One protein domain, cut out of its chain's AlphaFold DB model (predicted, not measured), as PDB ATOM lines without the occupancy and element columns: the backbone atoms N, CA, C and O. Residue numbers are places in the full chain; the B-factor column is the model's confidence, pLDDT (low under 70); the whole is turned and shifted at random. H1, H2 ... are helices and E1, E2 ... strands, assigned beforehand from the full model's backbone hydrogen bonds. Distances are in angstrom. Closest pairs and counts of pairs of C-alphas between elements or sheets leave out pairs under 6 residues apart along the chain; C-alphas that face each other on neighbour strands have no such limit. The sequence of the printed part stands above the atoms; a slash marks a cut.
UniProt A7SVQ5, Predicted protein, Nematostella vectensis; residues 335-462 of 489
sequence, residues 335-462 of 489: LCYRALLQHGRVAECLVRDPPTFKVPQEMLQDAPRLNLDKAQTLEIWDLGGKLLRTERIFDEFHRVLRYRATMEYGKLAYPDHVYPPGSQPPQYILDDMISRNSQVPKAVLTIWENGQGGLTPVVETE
ATOM      1  N   LEU A 335      32.426 -93.300 212.547       85.56
ATOM      2  CA  LEU A 335      31.421 -92.753 211.632       85.56
ATOM      3  C   LEU A 335      32.109 -92.135 210.409       85.56
ATOM      4  O   LEU A 335      32.827 -91.149 210.544       85.56
ATOM      5  N   CYS A 336      31.853 -92.685 209.225       85.12
ATOM      6  CA  CYS A 336      32.431 -92.203 207.968       85.12
ATOM      7  C   CYS A 336      31.466 -91.326 207.176       85.12
ATOM      8  O   CYS A 336      31.884 -90.437 206.433       85.12
ATOM      9  N   TYR A 337      30.164 -91.564 207.318       85.56
ATOM     10  CA  TYR A 337      29.146 -90.826 206.584       85.56
ATOM     11  C   TYR A 337      27.854 -90.731 207.387       85.56
ATOM     12  O   TYR A 337      27.417 -91.719 207.972       85.56
ATOM     13  N   ARG A 338      27.227 -89.555 207.382       84.75
ATOM     14  CA  ARG A 338      25.875 -89.333 207.904       84.75
ATOM     15  C   ARG A 338      25.091 -88.509 206.907       84.75
ATOM     16  O   ARG A 338      25.567 -87.462 206.472       84.75
ATOM     17  N   ALA A 339      23.869 -88.928 206.632       81.94
ATOM     18  CA  ALA A 339      22.941 -88.197 205.795       81.94
ATOM     19  C   ALA A 339      21.543 -88.159 206.406       81.94
ATOM     20  O   ALA A 339      21.093 -89.139 206.992       81.94
ATOM     21  N   LEU A 340      20.847 -87.039 206.243       73.94
ATOM     22  CA  LEU A 340      19.427 -86.935 206.543       73.94
ATOM     23  C   LEU A 340      18.629 -87.704 205.490       73.94
ATOM     24  O   LEU A 340      18.859 -87.520 204.292       73.94
ATOM     25  N   LEU A 341      17.693 -88.539 205.936       68.25
ATOM     26  CA  LEU A 341      16.748 -89.209 205.054       68.25
ATOM     27  C   LEU A 341      15.430 -88.431 205.006       68.25
ATOM     28  O   LEU A 341      14.865 -88.092 206.043       68.25
ATOM     29  N   GLN A 342      14.920 -88.184 203.802       62.56
ATOM     30  CA  GLN A 342      13.544 -87.745 203.571       62.56
ATOM     31  C   GLN A 342      12.909 -88.697 202.564       62.56
ATOM     32  O   GLN A 342      13.457 -88.916 201.484       62.56
ATOM     33  N   HIS A 343      11.768 -89.284 202.928       60.16
ATOM     34  CA  HIS A 343      11.054 -90.252 202.085       60.16
ATOM     35  C   HIS A 343      11.943 -91.432 201.634       60.16
ATOM     36  O   HIS A 343      11.914 -91.839 200.477       60.16
ATOM     37  N   GLY A 344      12.797 -91.934 202.534       56.34
ATOM     38  CA  GLY A 344      13.722 -93.042 202.257       56.34
ATOM     39  C   GLY A 344      14.975 -92.665 201.458       56.34
ATOM     40  O   GLY A 344      15.863 -93.496 201.310       56.34
ATOM     41  N   ARG A 345      15.107 -91.410 201.002       63.72
ATOM     42  CA  ARG A 345      16.242 -90.945 200.191       63.72
ATOM     43  C   ARG A 345      17.146 -89.992 200.955       63.72
ATOM     44  O   ARG A 345      16.682 -89.212 201.783       63.72
ATOM     45  N   VAL A 346      18.438 -90.006 200.628       68.56
ATOM     46  CA  VAL A 346      19.414 -89.034 201.141       68.56
ATOM     47  C   VAL A 346      19.051 -87.627 200.654       68.56
ATOM     48  O   VAL A 346      19.186 -87.321 199.472       68.56
ATOM     49  N   ALA A 347      18.598 -86.776 201.573       68.19
ATOM     50  CA  ALA A 347      18.243 -85.383 201.314       68.19
ATOM     51  C   ALA A 347      19.442 -84.443 201.497       68.19
ATOM     52  O   ALA A 347      19.661 -83.538 200.693       68.19
ATOM     53  N   GLU A 348      20.235 -84.682 202.543       76.62
ATOM     54  CA  GLU A 348      21.373 -83.844 202.915       76.62
ATOM     55  C   GLU A 348      22.492 -84.694 203.522       76.62
ATOM     56  O   GLU A 348      22.231 -85.616 204.289       76.62
ATOM     57  N   CYS A 349      23.749 -84.381 203.202       80.81
ATOM     58  CA  CYS A 349      24.921 -85.006 203.813       80.81
ATOM     59  C   CYS A 349      25.386 -84.165 205.008       80.81
ATOM     60  O   CYS A 349      25.865 -83.052 204.822       80.81
ATOM     61  N   LEU A 350      25.300 -84.721 206.214       80.44
ATOM     62  CA  LEU A 350      25.645 -84.045 207.468       80.44
ATOM     63  C   LEU A 350      27.093 -84.308 207.903       80.44
ATOM     64  O   LEU A 350      27.730 -83.445 208.497       80.44
ATOM     65  N   VAL A 351      27.617 -85.510 207.641       81.81
ATOM     66  CA  VAL A 351      28.991 -85.899 208.003       81.81
ATOM     67  C   VAL A 351      29.613 -86.677 206.854       81.81
ATOM     68  O   VAL A 351      28.970 -87.553 206.277       81.81
ATOM     69  N   ARG A 352      30.877 -86.378 206.552       85.75
ATOM     70  CA  ARG A 352      31.716 -87.142 205.628       85.75
ATOM     71  C   ARG A 352      33.164 -87.097 206.114       85.75
ATOM     72  O   ARG A 352      33.808 -86.058 206.001       85.75
ATOM     73  N   ASP A 353      33.649 -88.205 206.662       75.56
ATOM     74  CA  ASP A 353      35.005 -88.331 207.198       75.56
ATOM     75  C   ASP A 353      35.691 -89.616 206.688       75.56
ATOM     76  O   ASP A 353      35.208 -90.717 206.963       75.56
ATOM     77  N   PRO A 354      36.822 -89.516 205.962       78.19
ATOM     78  CA  PRO A 354      37.440 -88.280 205.467       78.19
ATOM     79  C   PRO A 354      36.547 -87.556 204.439       78.19
ATOM     80  O   PRO A 354      35.674 -88.186 203.848       78.19
ATOM     81  N   PRO A 355      36.766 -86.262 204.132       76.25
ATOM     82  CA  PRO A 355      35.976 -85.530 203.128       76.25
ATOM     83  C   PRO A 355      35.967 -86.181 201.733       76.25
ATOM     84  O   PRO A 355      35.054 -85.965 200.939       76.25
ATOM     85  N   THR A 356      36.974 -87.003 201.436       78.44
ATOM     86  CA  THR A 356      37.108 -87.786 200.200       78.44
ATOM     87  C   THR A 356      36.393 -89.138 200.245       78.44
ATOM     88  O   THR A 356      36.399 -89.853 199.242       78.44
ATOM     89  N   PHE A 357      35.775 -89.502 201.374       80.25
ATOM     90  CA  PHE A 357      35.060 -90.760 201.539       80.25
ATOM     91  C   PHE A 357      33.967 -90.887 200.476       80.25
ATOM     92  O   PHE A 357      33.073 -90.035 200.347       80.25
ATOM     93  N   LYS A 358      34.068 -91.959 199.688       81.69
ATOM     94  CA  LYS A 358      33.090 -92.332 198.672       81.69
ATOM     95  C   LYS A 358      32.220 -93.435 199.239       81.69
ATOM     96  O   LYS A 358      32.711 -94.514 199.550       81.69
ATOM     97  N   VAL A 359      30.931 -93.147 199.344       78.75
ATOM     98  CA  VAL A 359      29.948 -94.142 199.751       78.75
ATOM     99  C   VAL A 359      29.714 -95.111 198.583       78.75
ATOM    100  O   VAL A 359      29.387 -94.636 197.492       78.75
ATOM    101  N   PRO A 360      29.863 -96.434 198.777       81.00
ATOM    102  CA  PRO A 360      29.487 -97.420 197.767       81.00
ATOM    103  C   PRO A 360      28.008 -97.280 197.383       81.00
ATOM    104  O   PRO A 360      27.154 -97.145 198.261       81.00
ATOM    105  N   GLN A 361      27.688 -97.307 196.083       70.31
ATOM    106  CA  GLN A 361      26.314 -97.085 195.609       70.31
ATOM    107  C   GLN A 361      25.326 -98.109 196.177       70.31
ATOM    108  O   GLN A 361      24.210 -97.731 196.508       70.31
ATOM    109  N   GLU A 362      25.739 -99.362 196.380       72.81
ATOM    110  CA  GLU A 362      24.923-100.389 197.042       72.81
ATOM    111  C   GLU A 362      24.493-100.027 198.475       72.81
ATOM    112  O   GLU A 362      23.431-100.445 198.920       72.81
ATOM    113  N   MET A 363      25.268 -99.209 199.196       70.62
ATOM    114  CA  MET A 363      24.920 -98.758 200.551       70.62
ATOM    115  C   MET A 363      23.974 -97.548 200.544       70.62
ATOM    116  O   MET A 363      23.414 -97.202 201.587       70.62
ATOM    117  N   LEU A 364      23.809 -96.916 199.375       66.50
ATOM    118  CA  LEU A 364      22.854 -95.839 199.101       66.50
ATOM    119  C   LEU A 364      21.554 -96.351 198.464       66.50
ATOM    120  O   LEU A 364      20.607 -95.576 198.365       66.50
ATOM    121  N   GLN A 365      21.512 -97.611 198.012       59.19
ATOM    122  CA  GLN A 365      20.310 -98.234 197.459       59.19
ATOM    123  C   GLN A 365      19.291 -98.513 198.575       59.19
ATOM    124  O   GLN A 365      19.658 -98.873 199.697       59.19
ATOM    125  N   ASP A 366      18.013 -98.306 198.254       54.16
ATOM    126  CA  ASP A 366      16.893 -98.385 199.190       54.16
ATOM    127  C   ASP A 366      16.858 -99.744 199.907       54.16
ATOM    128  O   ASP A 366      16.790-100.804 199.277       54.16
ATOM    129  N   ALA A 367      16.855 -99.724 201.242       41.72
ATOM    130  CA  ALA A 367      16.438-100.892 202.002       41.72
ATOM    131  C   ALA A 367      14.948-101.132 201.699       41.72
ATOM    132  O   ALA A 367      14.135-100.217 201.865       41.72
ATOM    133  N   PRO A 368      14.554-102.330 201.239       41.47
ATOM    134  CA  PRO A 368      13.160-102.602 200.962       41.47
ATOM    135  C   PRO A 368      12.399-102.609 202.286       41.47
ATOM    136  O   PRO A 368      12.663-103.441 203.152       41.47
ATOM    137  N   ARG A 369      11.395-101.727 202.368       46.84
ATOM    138  CA  ARG A 369      10.424-101.579 203.462       46.84
ATOM    139  C   ARG A 369      11.018-100.965 204.725       46.84
ATOM    140  O   ARG A 369      11.558-101.690 205.542       46.84
ATOM    141  N   LEU A 370      10.742 -99.689 204.972       39.66
ATOM    142  CA  LEU A 370      10.515 -99.209 206.335       39.66
ATOM    143  C   LEU A 370       9.457 -98.104 206.301       39.66
ATOM    144  O   LEU A 370       9.499 -97.174 205.503       39.66
ATOM    145  N   ASN A 371       8.442 -98.328 207.120       36.88
ATOM    146  CA  ASN A 371       7.185 -97.608 207.214       36.88
ATOM    147  C   ASN A 371       7.340 -96.454 208.235       36.88
ATOM    148  O   ASN A 371       7.977 -96.668 209.266       36.88
ATOM    149  N   LEU A 372       6.672 -95.319 207.974       47.91
ATOM    150  CA  LEU A 372       6.154 -94.312 208.930       47.91
ATOM    151  C   LEU A 372       7.077 -93.191 209.478       47.91
ATOM    152  O   LEU A 372       8.011 -93.413 210.247       47.91
ATOM    153  N   ASP A 373       6.691 -91.955 209.136       47.69
ATOM    154  CA  ASP A 373       6.453 -90.769 209.992       47.69
ATOM    155  C   ASP A 373       7.527 -90.237 210.965       47.69
ATOM    156  O   ASP A 373       7.264 -89.268 211.675       47.69
ATOM    157  N   LYS A 374       8.746 -90.788 211.015       52.28
ATOM    158  CA  LYS A 374       9.800 -90.327 211.947       52.28
ATOM    159  C   LYS A 374      11.056 -89.832 211.231       52.28
ATOM    160  O   LYS A 374      11.485 -90.412 210.237       52.28
ATOM    161  N   ALA A 375      11.680 -88.777 211.766       57.09
ATOM    162  CA  ALA A 375      12.954 -88.258 211.268       57.09
ATOM    163  C   ALA A 375      14.079 -89.287 211.485       57.09
ATOM    164  O   ALA A 375      14.254 -89.802 212.591       57.09
ATOM    165  N   GLN A 376      14.845 -89.591 210.434       70.62
ATOM    166  CA  GLN A 376      15.918 -90.588 210.467       70.62
ATOM    167  C   GLN A 376      17.164 -90.080 209.737       70.62
ATOM    168  O   GLN A 376      17.073 -89.330 208.762       70.62
ATOM    169  N   THR A 377      18.343 -90.518 210.185       76.12
ATOM    170  CA  THR A 377      19.592 -90.312 209.436       76.12
ATOM    171  C   THR A 377      20.213 -91.646 209.042       76.12
ATOM    172  O   THR A 377      20.378 -92.522 209.889       76.12
ATOM    173  N   LEU A 378      20.612 -91.774 207.779       81.62
ATOM    174  CA  LEU A 378      21.462 -92.856 207.294       81.62
ATOM    175  C   LEU A 378      22.881 -92.634 207.809       81.62
ATOM    176  O   LEU A 378      23.455 -91.566 207.591       81.62
ATOM    177  N   GLU A 379      23.465 -93.639 208.450       84.44
ATOM    178  CA  GLU A 379      24.850 -93.602 208.901       84.44
ATOM    179  C   GLU A 379      25.642 -94.791 208.355       84.44
ATOM    180  O   GLU A 379      25.176 -95.932 208.340       84.44
ATOM    181  N   ILE A 380      26.870 -94.517 207.915       86.19
ATOM    182  CA  ILE A 380      27.824 -95.537 207.487       86.19
ATOM    183  C   ILE A 380      29.020 -95.485 208.414       86.19
ATOM    184  O   ILE A 380      29.685 -94.453 208.548       86.19
ATOM    185  N   TRP A 381      29.267 -96.625 209.041       85.44
ATOM    186  CA  TRP A 381      30.309 -96.819 210.030       85.44
ATOM    187  C   TRP A 381      31.386 -97.734 209.471       85.44
ATOM    188  O   TRP A 381      31.071 -98.759 208.878       85.44
ATOM    189  N   ASP A 382      32.644 -97.387 209.692       84.19
ATOM    190  CA  ASP A 382      33.767 -98.293 209.516       84.19
ATOM    191  C   ASP A 382      34.022 -99.038 210.830       84.19
ATOM    192  O   ASP A 382      34.307 -98.433 211.870       84.19
ATOM    193  N   LEU A 383      33.881-100.360 210.782       83.44
ATOM    194  CA  LEU A 383      34.211-101.261 211.874       83.44
ATOM    195  C   LEU A 383      35.387-102.144 211.448       83.44
ATOM    196  O   LEU A 383      35.200-103.243 210.924       83.44
ATOM    197  N   GLY A 384      36.606-101.651 211.668       78.25
ATOM    198  CA  GLY A 384      37.834-102.406 211.400       78.25
ATOM    199  C   GLY A 384      38.033-102.760 209.923       78.25
ATOM    200  O   GLY A 384      38.458-103.869 209.622       78.25
ATOM    201  N   GLY A 385      37.687-101.851 209.006       76.38
ATOM    202  CA  GLY A 385      37.776-102.031 207.555       76.38
ATOM    203  C   GLY A 385      36.482-102.523 206.903       76.38
ATOM    204  O   GLY A 385      36.392-102.569 205.675       76.38
ATOM    205  N   LYS A 386      35.462-102.879 207.695       82.94
ATOM    206  CA  LYS A 386      34.142-103.280 207.198       82.94
ATOM    207  C   LYS A 386      33.150-102.131 207.334       82.94
ATOM    208  O   LYS A 386      32.810-101.729 208.446       82.94
ATOM    209  N   LEU A 387      32.622-101.667 206.202       82.81
ATOM    210  CA  LEU A 387      31.562-100.662 206.183       82.81
ATOM    211  C   LEU A 387      30.216-101.282 206.578       82.81
ATOM    212  O   LEU A 387      29.779-102.284 206.011       82.81
ATOM    213  N   LEU A 388      29.551-100.666 207.550       82.25
ATOM    214  CA  LEU A 388      28.240-101.052 208.053       82.25
ATOM    215  C   LEU A 388      27.248 -99.919 207.820       82.25
ATOM    216  O   LEU A 388      27.459 -98.791 208.263       82.25
ATOM    217  N   ARG A 389      26.150-100.246 207.138       82.12
ATOM    218  CA  ARG A 389      24.990 -99.369 206.979       82.12
ATOM    219  C   ARG A 389      24.093 -99.524 208.205       82.12
ATOM    220  O   ARG A 389      23.672-100.637 208.503       82.12
ATOM    221  N   THR A 390      23.775 -98.424 208.878       76.88
ATOM    222  CA  THR A 390      22.774 -98.381 209.950       76.88
ATOM    223  C   THR A 390      21.909 -97.138 209.809       76.88
ATOM    224  O   THR A 390      22.315 -96.138 209.221       76.88
ATOM    225  N   GLU A 391      20.721 -97.182 210.389       76.31
ATOM    226  CA  GLU A 391      19.850 -96.019 210.505       76.31
ATOM    227  C   GLU A 391      19.895 -95.511 211.946       76.31
ATOM    228  O   GLU A 391      19.987 -96.288 212.897       76.31
ATOM    229  N   ARG A 392      19.887 -94.191 212.123       76.38
ATOM    230  CA  ARG A 392      19.718 -93.559 213.430       76.38
ATOM    231  C   ARG A 392      18.279 -93.079 213.527       76.38
ATOM    232  O   ARG A 392      17.875 -92.180 212.788       76.38
ATOM    233  N   ILE A 393      17.528 -93.711 214.421       78.06
ATOM    234  CA  ILE A 393      16.086 -93.517 214.576       78.06
ATOM    235  C   ILE A 393      15.829 -92.634 215.798       78.06
ATOM    236  O   ILE A 393      16.353 -92.915 216.881       78.06
ATOM    237  N   PHE A 394      15.018 -91.591 215.610       73.19
ATOM    238  CA  PHE A 394      14.588 -90.667 216.660       73.19
ATOM    239  C   PHE A 394      13.105 -90.874 217.006       73.19
ATOM    240  O   PHE A 394      12.312 -91.262 216.146       73.19
ATOM    241  N   ASP A 395      12.724 -90.623 218.260       74.00
ATOM    242  CA  ASP A 395      11.318 -90.479 218.662       74.00
ATOM    243  C   ASP A 395      10.853 -89.007 218.649       74.00
ATOM    244  O   ASP A 395      11.642 -88.093 218.403       74.00
ATOM    245  N   GLU A 396       9.566 -88.777 218.938       61.09
ATOM    246  CA  GLU A 396       8.937 -87.442 219.021       61.09
ATOM    247  C   GLU A 396       9.609 -86.507 220.049       61.09
ATOM    248  O   GLU A 396       9.447 -85.289 219.990       61.09
ATOM    249  N   PHE A 397      10.404 -87.060 220.970       66.62
ATOM    250  CA  PHE A 397      11.109 -86.345 222.032       66.62
ATOM    251  C   PHE A 397      12.631 -86.319 221.814       66.62
ATOM    252  O   PHE A 397      13.383 -86.065 222.755       66.62
ATOM    253  N   HIS A 398      13.097 -86.555 220.580       66.88
ATOM    254  CA  HIS A 398      14.512 -86.571 220.189       66.88
ATOM    255  C   HIS A 398      15.374 -87.634 220.902       66.88
ATOM    256  O   HIS A 398      16.603 -87.525 220.935       66.88
ATOM    257  N   ARG A 399      14.766 -88.694 221.447       78.81
ATOM    258  CA  ARG A 399      15.486 -89.850 221.998       78.81
ATOM    259  C   ARG A 399      15.946 -90.761 220.872       78.81
ATOM    260  O   ARG A 399      15.238 -90.961 219.889       78.81
ATOM    261  N   VAL A 400      17.134 -91.338 221.025       83.12
ATOM    262  CA  VAL A 400      17.754 -92.193 220.001       83.12
ATOM    263  C   VAL A 400      17.510 -93.659 220.331       83.12
ATOM    264  O   VAL A 400      17.811 -94.095 221.442       83.12
ATOM    265  N   LEU A 401      17.023 -94.444 219.369       86.75
ATOM    266  CA  LEU A 401      16.887 -95.893 219.541       86.75
ATOM    267  C   LEU A 401      18.267 -96.565 219.524       86.75
ATOM    268  O   LEU A 401      18.953 -96.567 218.499       86.75
ATOM    269  N   ARG A 402      18.658 -97.172 220.649       86.19
ATOM    270  CA  ARG A 402      19.945 -97.868 220.830       86.19
ATOM    271  C   ARG A 402      19.880 -99.351 220.520       86.19
ATOM    272  O   ARG A 402      20.864 -99.924 220.062       86.19
ATOM    273  N   TYR A 403      18.747 -99.976 220.811       87.50
ATOM    274  CA  TYR A 403      18.617-101.424 220.754       87.50
ATOM    275  C   TYR A 403      17.167-101.823 220.510       87.50
ATOM    276  O   TYR A 403      16.277-101.286 221.173       87.50
ATOM    277  N   ARG A 404      16.944-102.774 219.600       87.69
ATOM    278  CA  ARG A 404      15.666-103.467 219.412       87.69
ATOM    279  C   ARG A 404      15.917-104.959 219.261       87.69
ATOM    280  O   ARG A 404      16.800-105.363 218.505       87.69
ATOM    281  N   ALA A 405      15.148-105.755 219.993       86.25
ATOM    282  CA  ALA A 405      15.141-107.201 219.851       86.25
ATOM    283  C   ALA A 405      13.756-107.768 220.163       86.25
ATOM    284  O   ALA A 405      13.015-107.244 221.001       86.25
ATOM    285  N   THR A 406      13.423-108.875 219.506       85.88
ATOM    286  CA  THR A 406      12.239-109.666 219.859       85.88
ATOM    287  C   THR A 406      12.576-110.582 221.030       85.88
ATOM    288  O   THR A 406      13.676-111.129 221.103       85.88
ATOM    289  N   MET A 407      11.632-110.756 221.947       82.44
ATOM    290  CA  MET A 407      11.748-111.637 223.100       82.44
ATOM    291  C   MET A 407      10.572-112.609 223.134       82.44
ATOM    292  O   MET A 407       9.426-112.198 222.966       82.44
ATOM    293  N   GLU A 408      10.848-113.882 223.399       82.81
ATOM    294  CA  GLU A 408       9.841-114.940 223.529       82.81
ATOM    295  C   GLU A 408      10.122-115.753 224.792       82.81
ATOM    296  O   GLU A 408      11.201-116.331 224.933       82.81
ATOM    297  N   TYR A 409       9.177-115.780 225.735       78.62
ATOM    298  CA  TYR A 409       9.291-116.506 227.008       78.62
ATOM    299  C   TYR A 409      10.626-116.260 227.738       78.62
ATOM    300  O   TYR A 409      11.335-117.194 228.123       78.62
ATOM    301  N   GLY A 410      11.023-114.988 227.867       68.81
ATOM    302  CA  GLY A 410      12.285-114.605 228.510       68.81
ATOM    303  C   GLY A 410      13.550-114.976 227.729       68.81
ATOM    304  O   GLY A 410      14.644-114.929 228.282       68.81
ATOM    305  N   LYS A 411      13.444-115.351 226.451       78.94
ATOM    306  CA  LYS A 411      14.599-115.536 225.565       78.94
ATOM    307  C   LYS A 411      14.661-114.410 224.554       78.94
ATOM    308  O   LYS A 411      13.693-114.162 223.840       78.94
ATOM    309  N   LEU A 412      15.809-113.749 224.488       81.19
ATOM    310  CA  LEU A 412      16.061-112.680 223.532       81.19
ATOM    311  C   LEU A 412      16.531-113.278 222.202       81.19
ATOM    312  O   LEU A 412      17.478-114.065 222.170       81.19
ATOM    313  N   ALA A 413      15.864-112.913 221.112       81.44
ATOM    314  CA  ALA A 413      16.329-113.200 219.762       81.44
ATOM    315  C   ALA A 413      17.519-112.297 219.399       81.44
ATOM    316  O   ALA A 413      17.842-111.341 220.110       81.44
ATOM    317  N   TYR A 414      18.164-112.582 218.264       77.06
ATOM    318  CA  TYR A 414      19.162-111.666 217.720       77.06
ATOM    319  C   TYR A 414      18.536-110.281 217.504       77.06
ATOM    320  O   TYR A 414      17.430-110.204 216.961       77.06
ATOM    321  N   PRO A 415      19.213-109.201 217.936       81.62
ATOM    322  CA  PRO A 415      18.682-107.863 217.775       81.62
ATOM    323  C   PRO A 415      18.576-107.526 216.296       81.62
ATOM    324  O   PRO A 415      19.516-107.727 215.526       81.62
ATOM    325  N   ASP A 416      17.427-106.992 215.917       79.50
ATOM    326  CA  ASP A 416      17.178-106.490 214.575       79.50
ATOM    327  C   ASP A 416      17.670-105.041 214.408       79.50
ATOM    328  O   ASP A 416      17.892-104.600 213.285       79.50
ATOM    329  N   HIS A 417      17.921-104.330 215.518       82.38
ATOM    330  CA  HIS A 417      18.520-102.993 215.512       82.38
ATOM    331  C   HIS A 417      19.529-102.801 216.648       82.38
ATOM    332  O   HIS A 417      19.225-103.063 217.814       82.38
ATOM    333  N   VAL A 418      20.714-102.276 216.318       82.94
ATOM    334  CA  VAL A 418      21.783-101.953 217.275       82.94
ATOM    335  C   VAL A 418      22.484-100.662 216.860       82.94
ATOM    336  O   VAL A 418      23.015-100.567 215.755       82.94
ATOM    337  N   TYR A 419      22.541 -99.689 217.770       83.00
ATOM    338  CA  TYR A 419      23.158 -98.388 217.531       83.00
ATOM    339  C   TYR A 419      24.064 -97.947 218.694       83.00
ATOM    340  O   TYR A 419      23.606 -97.949 219.838       83.00
ATOM    341  N   PRO A 420      25.306 -97.485 218.428       79.38
ATOM    342  CA  PRO A 420      26.073 -97.690 217.202       79.38
ATOM    343  C   PRO A 420      26.257 -99.180 216.879       79.38
ATOM    344  O   PRO A 420      26.151-100.015 217.786       79.38
ATOM    345  N   PRO A 421      26.572 -99.529 215.623       77.94
ATOM    346  CA  PRO A 421      26.824-100.909 215.231       77.94
ATOM    347  C   PRO A 421      27.900-101.560 216.105       77.94
ATOM    348  O   PRO A 421      28.944-100.966 216.372       77.94
ATOM    349  N   GLY A 422      27.628-102.779 216.571       74.62
ATOM    350  CA  GLY A 422      28.529-103.524 217.456       74.62
ATOM    351  C   GLY A 422      28.480-103.115 218.933       74.62
ATOM    352  O   GLY A 422      29.155-103.742 219.746       74.62
ATOM    353  N   SER A 423      27.682-102.108 219.311       77.31
ATOM    354  CA  SER A 423      27.448-101.796 220.726       77.31
ATOM    355  C   SER A 423      26.492-102.802 221.379       77.31
ATOM    356  O   SER A 423      25.673-103.432 220.713       77.31
ATOM    357  N   GLN A 424      26.596-102.971 222.697       79.12
ATOM    358  CA  GLN A 424      25.646-103.764 223.476       79.12
ATOM    359  C   GLN A 424      25.094-102.924 224.628       79.12
ATOM    360  O   GLN A 424      25.848-102.150 225.230       79.12
ATOM    361  N   PRO A 425      23.796-103.056 224.949       86.50
ATOM    362  CA  PRO A 425      23.253-102.496 226.174       86.50
ATOM    363  C   PRO A 425      23.969-103.069 227.403       86.50
ATOM    364  O   PRO A 425      24.448-104.203 227.360       86.50
ATOM    365  N   PRO A 426      24.005-102.331 228.523       86.31
ATOM    366  CA  PRO A 426      24.499-102.877 229.777       86.31
ATOM    367  C   PRO A 426      23.754-104.160 230.161       86.31
ATOM    368  O   PRO A 426      22.522-104.181 230.187       86.31
ATOM    369  N   GLN A 427      24.504-105.212 230.502       86.06
ATOM    370  CA  GLN A 427      23.949-106.548 230.739       86.06
ATOM    371  C   GLN A 427      22.852-106.555 231.815       86.06
ATOM    372  O   GLN A 427      21.829-107.207 231.645       86.06
ATOM    373  N   TYR A 428      23.005-105.745 232.868       82.75
ATOM    374  CA  TYR A 428      22.017-105.651 233.944       82.75
ATOM    375  C   TYR A 428      20.631-105.175 233.466       82.75
ATOM    376  O   TYR A 428      19.625-105.563 234.053       82.75
ATOM    377  N   ILE A 429      20.558-104.350 232.409       85.56
ATOM    378  CA  ILE A 429      19.280-103.911 231.823       85.56
ATOM    379  C   ILE A 429      18.614-105.085 231.110       85.56
ATOM    380  O   ILE A 429      17.410-105.289 231.248       85.56
ATOM    381  N   LEU A 430      19.394-105.864 230.356       85.81
ATOM    382  CA  LEU A 430      18.886-107.033 229.641       85.81
ATOM    383  C   LEU A 430      18.383-108.091 230.624       85.81
ATOM    384  O   LEU A 430      17.268-108.580 230.460       85.81
ATOM    385  N   ASP A 431      19.157-108.382 231.669       84.75
ATOM    386  CA  ASP A 431      18.803-109.373 232.686       84.75
ATOM    387  C   ASP A 431      17.517-108.982 233.439       84.75
ATOM    388  O   ASP A 431      16.632-109.821 233.630       84.75
ATOM    389  N   ASP A 432      17.364-107.703 233.813       85.62
ATOM    390  CA  ASP A 432      16.149-107.186 234.463       85.62
ATOM    391  C   ASP A 432      14.921-107.304 233.543       85.62
ATOM    392  O   ASP A 432      13.870-107.794 233.964       85.62
ATOM    393  N   MET A 433      15.050-106.926 232.264       86.75
ATOM    394  CA  MET A 433      13.946-107.003 231.299       86.75
ATOM    395  C   MET A 433      13.549-108.444 230.970       86.75
ATOM    396  O   MET A 433      12.355-108.742 230.900       86.75
ATOM    397  N   ILE A 434      14.525-109.341 230.819       84.12
ATOM    398  CA  ILE A 434      14.297-110.774 230.598       84.12
ATOM    399  C   ILE A 434      13.572-111.392 231.796       84.12
ATOM    400  O   ILE A 434      12.576-112.096 231.623       84.12
ATOM    401  N   SER A 435      14.037-111.098 233.012       82.38
ATOM    402  CA  SER A 435      13.458-111.635 234.246       82.38
ATOM    403  C   SER A 435      11.985-111.235 234.403       82.38
ATOM    404  O   SER A 435      11.112-112.097 234.560       82.38
ATOM    405  N   ARG A 436      11.682-109.935 234.256       83.50
ATOM    406  CA  ARG A 436      10.324-109.380 234.414       83.50
ATOM    407  C   ARG A 436       9.325-109.875 233.372       83.50
ATOM    408  O   ARG A 436       8.135-109.933 233.660       83.50
ATOM    409  N   ASN A 437       9.798-110.238 232.181       83.75
ATOM    410  CA  ASN A 437       8.951-110.625 231.052       83.75
ATOM    411  C   ASN A 437       9.108-112.104 230.667       83.75
ATOM    412  O   ASN A 437       8.729-112.511 229.570       83.75
ATOM    413  N   SER A 438       9.633-112.927 231.576       81.81
ATOM    414  CA  SER A 438       9.890-114.355 231.342       81.81
ATOM    415  C   SER A 438       8.648-115.167 230.960       81.81
ATOM    416  O   SER A 438       8.757-116.169 230.261       81.81
ATOM    417  N   GLN A 439       7.463-114.722 231.386       80.69
ATOM    418  CA  GLN A 439       6.184-115.387 231.109       80.69
ATOM    419  C   GLN A 439       5.466-114.845 229.866       80.69
ATOM    420  O   GLN A 439       4.389-115.329 229.523       80.69
ATOM    421  N   VAL A 440       6.023-113.831 229.196       80.06
ATOM    422  CA  VAL A 440       5.380-113.215 228.034       80.06
ATOM    423  C   VAL A 440       5.669-114.055 226.786       80.06
ATOM    424  O   VAL A 440       6.841-114.245 226.455       80.06
ATOM    425  N   PRO A 441       4.639-114.532 226.055       78.50
ATOM    426  CA  PRO A 441       4.842-115.376 224.879       78.50
ATOM    427  C   PRO A 441       5.674-114.710 223.788       78.50
ATOM    428  O   PRO A 441       6.525-115.357 223.185       78.50
ATOM    429  N   LYS A 442       5.429-113.419 223.548       84.38
ATOM    430  CA  LYS A 442       6.135-112.617 222.555       84.38
ATOM    431  C   LYS A 442       6.058-111.136 222.913       84.38
ATOM    432  O   LYS A 442       4.975-110.618 223.192       84.38
ATOM    433  N   ALA A 443       7.199-110.464 222.892       84.62
ATOM    434  CA  ALA A 443       7.323-109.037 223.144       84.62
ATOM    435  C   ALA A 443       8.446-108.422 222.303       84.62
ATOM    436  O   ALA A 443       9.348-109.119 221.837       84.62
ATOM    437  N   VAL A 444       8.412-107.104 222.139       88.06
ATOM    438  CA  VAL A 444       9.484-106.318 221.526       88.06
ATOM    439  C   VAL A 444      10.134-105.472 222.614       88.06
ATOM    440  O   VAL A 444       9.474-104.640 223.232       88.06
ATOM    441  N   LEU A 445      11.428-105.687 222.855       87.62
ATOM    442  CA  LEU A 445      12.240-104.849 223.734       87.62
ATOM    443  C   LEU A 445      12.878-103.736 222.904       87.62
ATOM    444  O   LEU A 445      13.588-104.017 221.938       87.62
ATOM    445  N   THR A 446      12.677-102.487 223.315       90.62
ATOM    446  CA  THR A 446      13.398-101.319 222.796       90.62
ATOM    447  C   THR A 446      14.153-100.614 223.918       90.62
ATOM    448  O   THR A 446      13.695-100.588 225.057       90.62
ATOM    449  N   ILE A 447      15.326-100.052 223.626       88.75
ATOM    450  CA  ILE A 447      16.094 -99.238 224.581       88.75
ATOM    451  C   ILE A 447      16.412 -97.899 223.930       88.75
ATOM    452  O   ILE A 447      17.057 -97.848 222.881       88.75
ATOM    453  N   TRP A 448      15.975 -96.822 224.575       88.94
ATOM    454  CA  TRP A 448      16.098 -95.450 224.086       88.94
ATOM    455  C   TRP A 448      17.113 -94.656 224.906       88.94
ATOM    456  O   TRP A 448      17.170 -94.813 226.122       88.94
ATOM    457  N   GLU A 449      17.892 -93.789 224.259       86.44
ATOM    458  CA  GLU A 449      18.841 -92.878 224.907       86.44
ATOM    459  C   GLU A 449      18.316 -91.438 224.905       86.44
ATOM    460  O   GLU A 449      17.971 -90.897 223.854       86.44
ATOM    461  N   ASN A 450      18.308 -90.791 226.071       79.12
ATOM    462  CA  ASN A 450      17.789 -89.434 226.265       79.12
ATOM    463  C   ASN A 450      18.836 -88.319 226.080       79.12
ATOM    464  O   ASN A 450      18.843 -87.361 226.842       79.12
ATOM    465  N   GLY A 451      19.762 -88.433 225.123       69.00
ATOM    466  CA  GLY A 451      20.759 -87.393 224.790       69.00
ATOM    467  C   GLY A 451      21.803 -87.052 225.875       69.00
ATOM    468  O   GLY A 451      22.873 -86.552 225.546       69.00
ATOM    469  N   GLN A 452      21.530 -87.358 227.146       73.62
ATOM    470  CA  GLN A 452      22.411 -87.216 228.309       73.62
ATOM    471  C   GLN A 452      23.045 -88.561 228.717       73.62
ATOM    472  O   GLN A 452      23.622 -88.675 229.795       73.62
ATOM    473  N   GLY A 453      22.917 -89.594 227.875       71.69
ATOM    474  CA  GLY A 453      23.417 -90.948 228.137       71.69
ATOM    475  C   GLY A 453      22.497 -91.829 228.989       71.69
ATOM    476  O   GLY A 453      22.829 -92.984 229.251       71.69
ATOM    477  N   GLY A 454      21.336 -91.327 229.418       83.69
ATOM    478  CA  GLY A 454      20.347 -92.115 230.150       83.69
ATOM    479  C   GLY A 454      19.625 -93.098 229.230       83.69
ATOM    480  O   GLY A 454      19.108 -92.704 228.186       83.69
ATOM    481  N   LEU A 455      19.579 -94.371 229.632       87.69
ATOM    482  CA  LEU A 455      18.920 -95.449 228.892       87.69
ATOM    483  C   LEU A 455      17.549 -95.767 229.491       87.69
ATOM    484  O   LEU A 455      17.417 -95.966 230.698       87.69
ATOM    485  N   THR A 456      16.527 -95.852 228.644       86.62
ATOM    486  CA  THR A 456      15.156 -96.197 229.029       86.62
ATOM    487  C   THR A 456      14.705 -97.444 228.270       86.62
ATOM    488  O   THR A 456      14.453 -97.351 227.064       86.62
ATOM    489  N   PRO A 457      14.624 -98.615 228.930       88.25
ATOM    490  CA  PRO A 457      14.064 -99.814 228.323       88.25
ATOM    491  C   PRO A 457      12.530 -99.746 228.291       88.25
ATOM    492  O   PRO A 457      11.897 -99.316 229.256       88.25
ATOM    493  N   VAL A 458      11.931-100.192 227.190       87.31
ATOM    494  CA  VAL A 458      10.482-100.287 226.982       87.31
ATOM    495  C   VAL A 458      10.175-101.656 226.382       87.31
ATOM    496  O   VAL A 458      10.819-102.068 225.418       87.31
ATOM    497  N   VAL A 459       9.198-102.361 226.952       86.19
ATOM    498  CA  VAL A 459       8.744-103.670 226.464       86.19
ATOM    499  C   VAL A 459       7.306-103.548 225.981       86.19
ATOM    500  O   VAL A 459       6.418-103.198 226.754       86.19
ATOM    501  N   GLU A 460       7.086-103.855 224.708       85.38
ATOM    502  CA  GLU A 460       5.769-103.846 224.074       85.38
ATOM    503  C   GLU A 460       5.303-105.282 223.832       85.38
ATOM    504  O   GLU A 460       5.980-106.071 223.170       85.38
ATOM    505  N   THR A 461       4.141-105.641 224.371       80.31
ATOM    506  CA  THR A 461       3.508-106.948 224.152       80.31
ATOM    507  C   THR A 461       2.446-106.828 223.064       80.31
ATOM    508  O   THR A 461       1.695-105.854 223.067       80.31
ATOM    509  N   GLU A 462       2.328-107.804 222.157       59.88
ATOM    510  CA  GLU A 462       1.223-107.816 221.186       59.88
ATOM    511  C   GLU A 462      -0.126-107.880 221.937       59.88
ATOM    512  O   GLU A 462      -0.455-108.885 222.568       59.88
TER     513      GLU A 462
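Overview. This is residues 335 to 462 of the 489 residues of the protein "Predicted protein" of Nematostella vectensis (UniProt A7SVQ5). Two lobes stand end to end: a strongly twisted sheet, E2 E1 E3 E4, grazed by short H1, and a smaller sheet, E5 E6 E7, with H2 over one face in two layers. They meet where E4 comes to E5, and residues 409 to 426 form a long link with short pairings to E5. The printed part has 128 residues, with two named helices and seven named strands, in the order E1 E2 H1 E3 E4 E5 H2 E6 E7; both sheets are antiparallel and the class is mixed. It is compact, radius of gyration of the C-alphas 16.1 A, but elongated, 51 by 32 by 29 A.

Arrangement. The larger sheet runs E2 (345 to 352), E1 (335 to 342), E3 (376 to 383), E4 (386 to 393). Within hydrogen-bond range are N 347 and O 340, 2.8 A, N 339 and O 378, 2.8 A, and N 379 and O 390, 2.9 A. E2 bends by 72 degrees at residue 348. H1, residues 361 to 364, only grazes this sheet; E2, H1 and E3 form a split strand-helix-strand unit, E1 between its strands, with a left-handed crossover. The closest C-alphas of E4 and E5 (400 to 408) are Ile 393 and Leu 401, 5.6 A. In the sheet E5, E6 (443 to 449), E7 (455 to 461), N 405 and O 445 are 3.0 A apart, N 446 and O 458 2.8 A. H2, residues 427 to 436, has a height over the sheet of 8.3 A, over E6, slantwise to it at 36 degrees on the local plane. Every O i to N i+4 pair of H2 is within hydrogen-bond range; H1 is too short for one.

Along the chain. E1 begins at C-alpha 335 (31.421, -92.753, 211.632); E7 ends at C-alpha 461 (3.508, -106.948, 224.152). E5 measures 24.3 A, H2 14.4 A.

Size, cuts and confidence. The farthest C-alphas, Thr 356 and Gln 439, are 51.7 A apart. The printed part has no cut. H1 to E3 and E5 to H2 are long links. Low-confidence residues include 341 to 347 and 364 to 375.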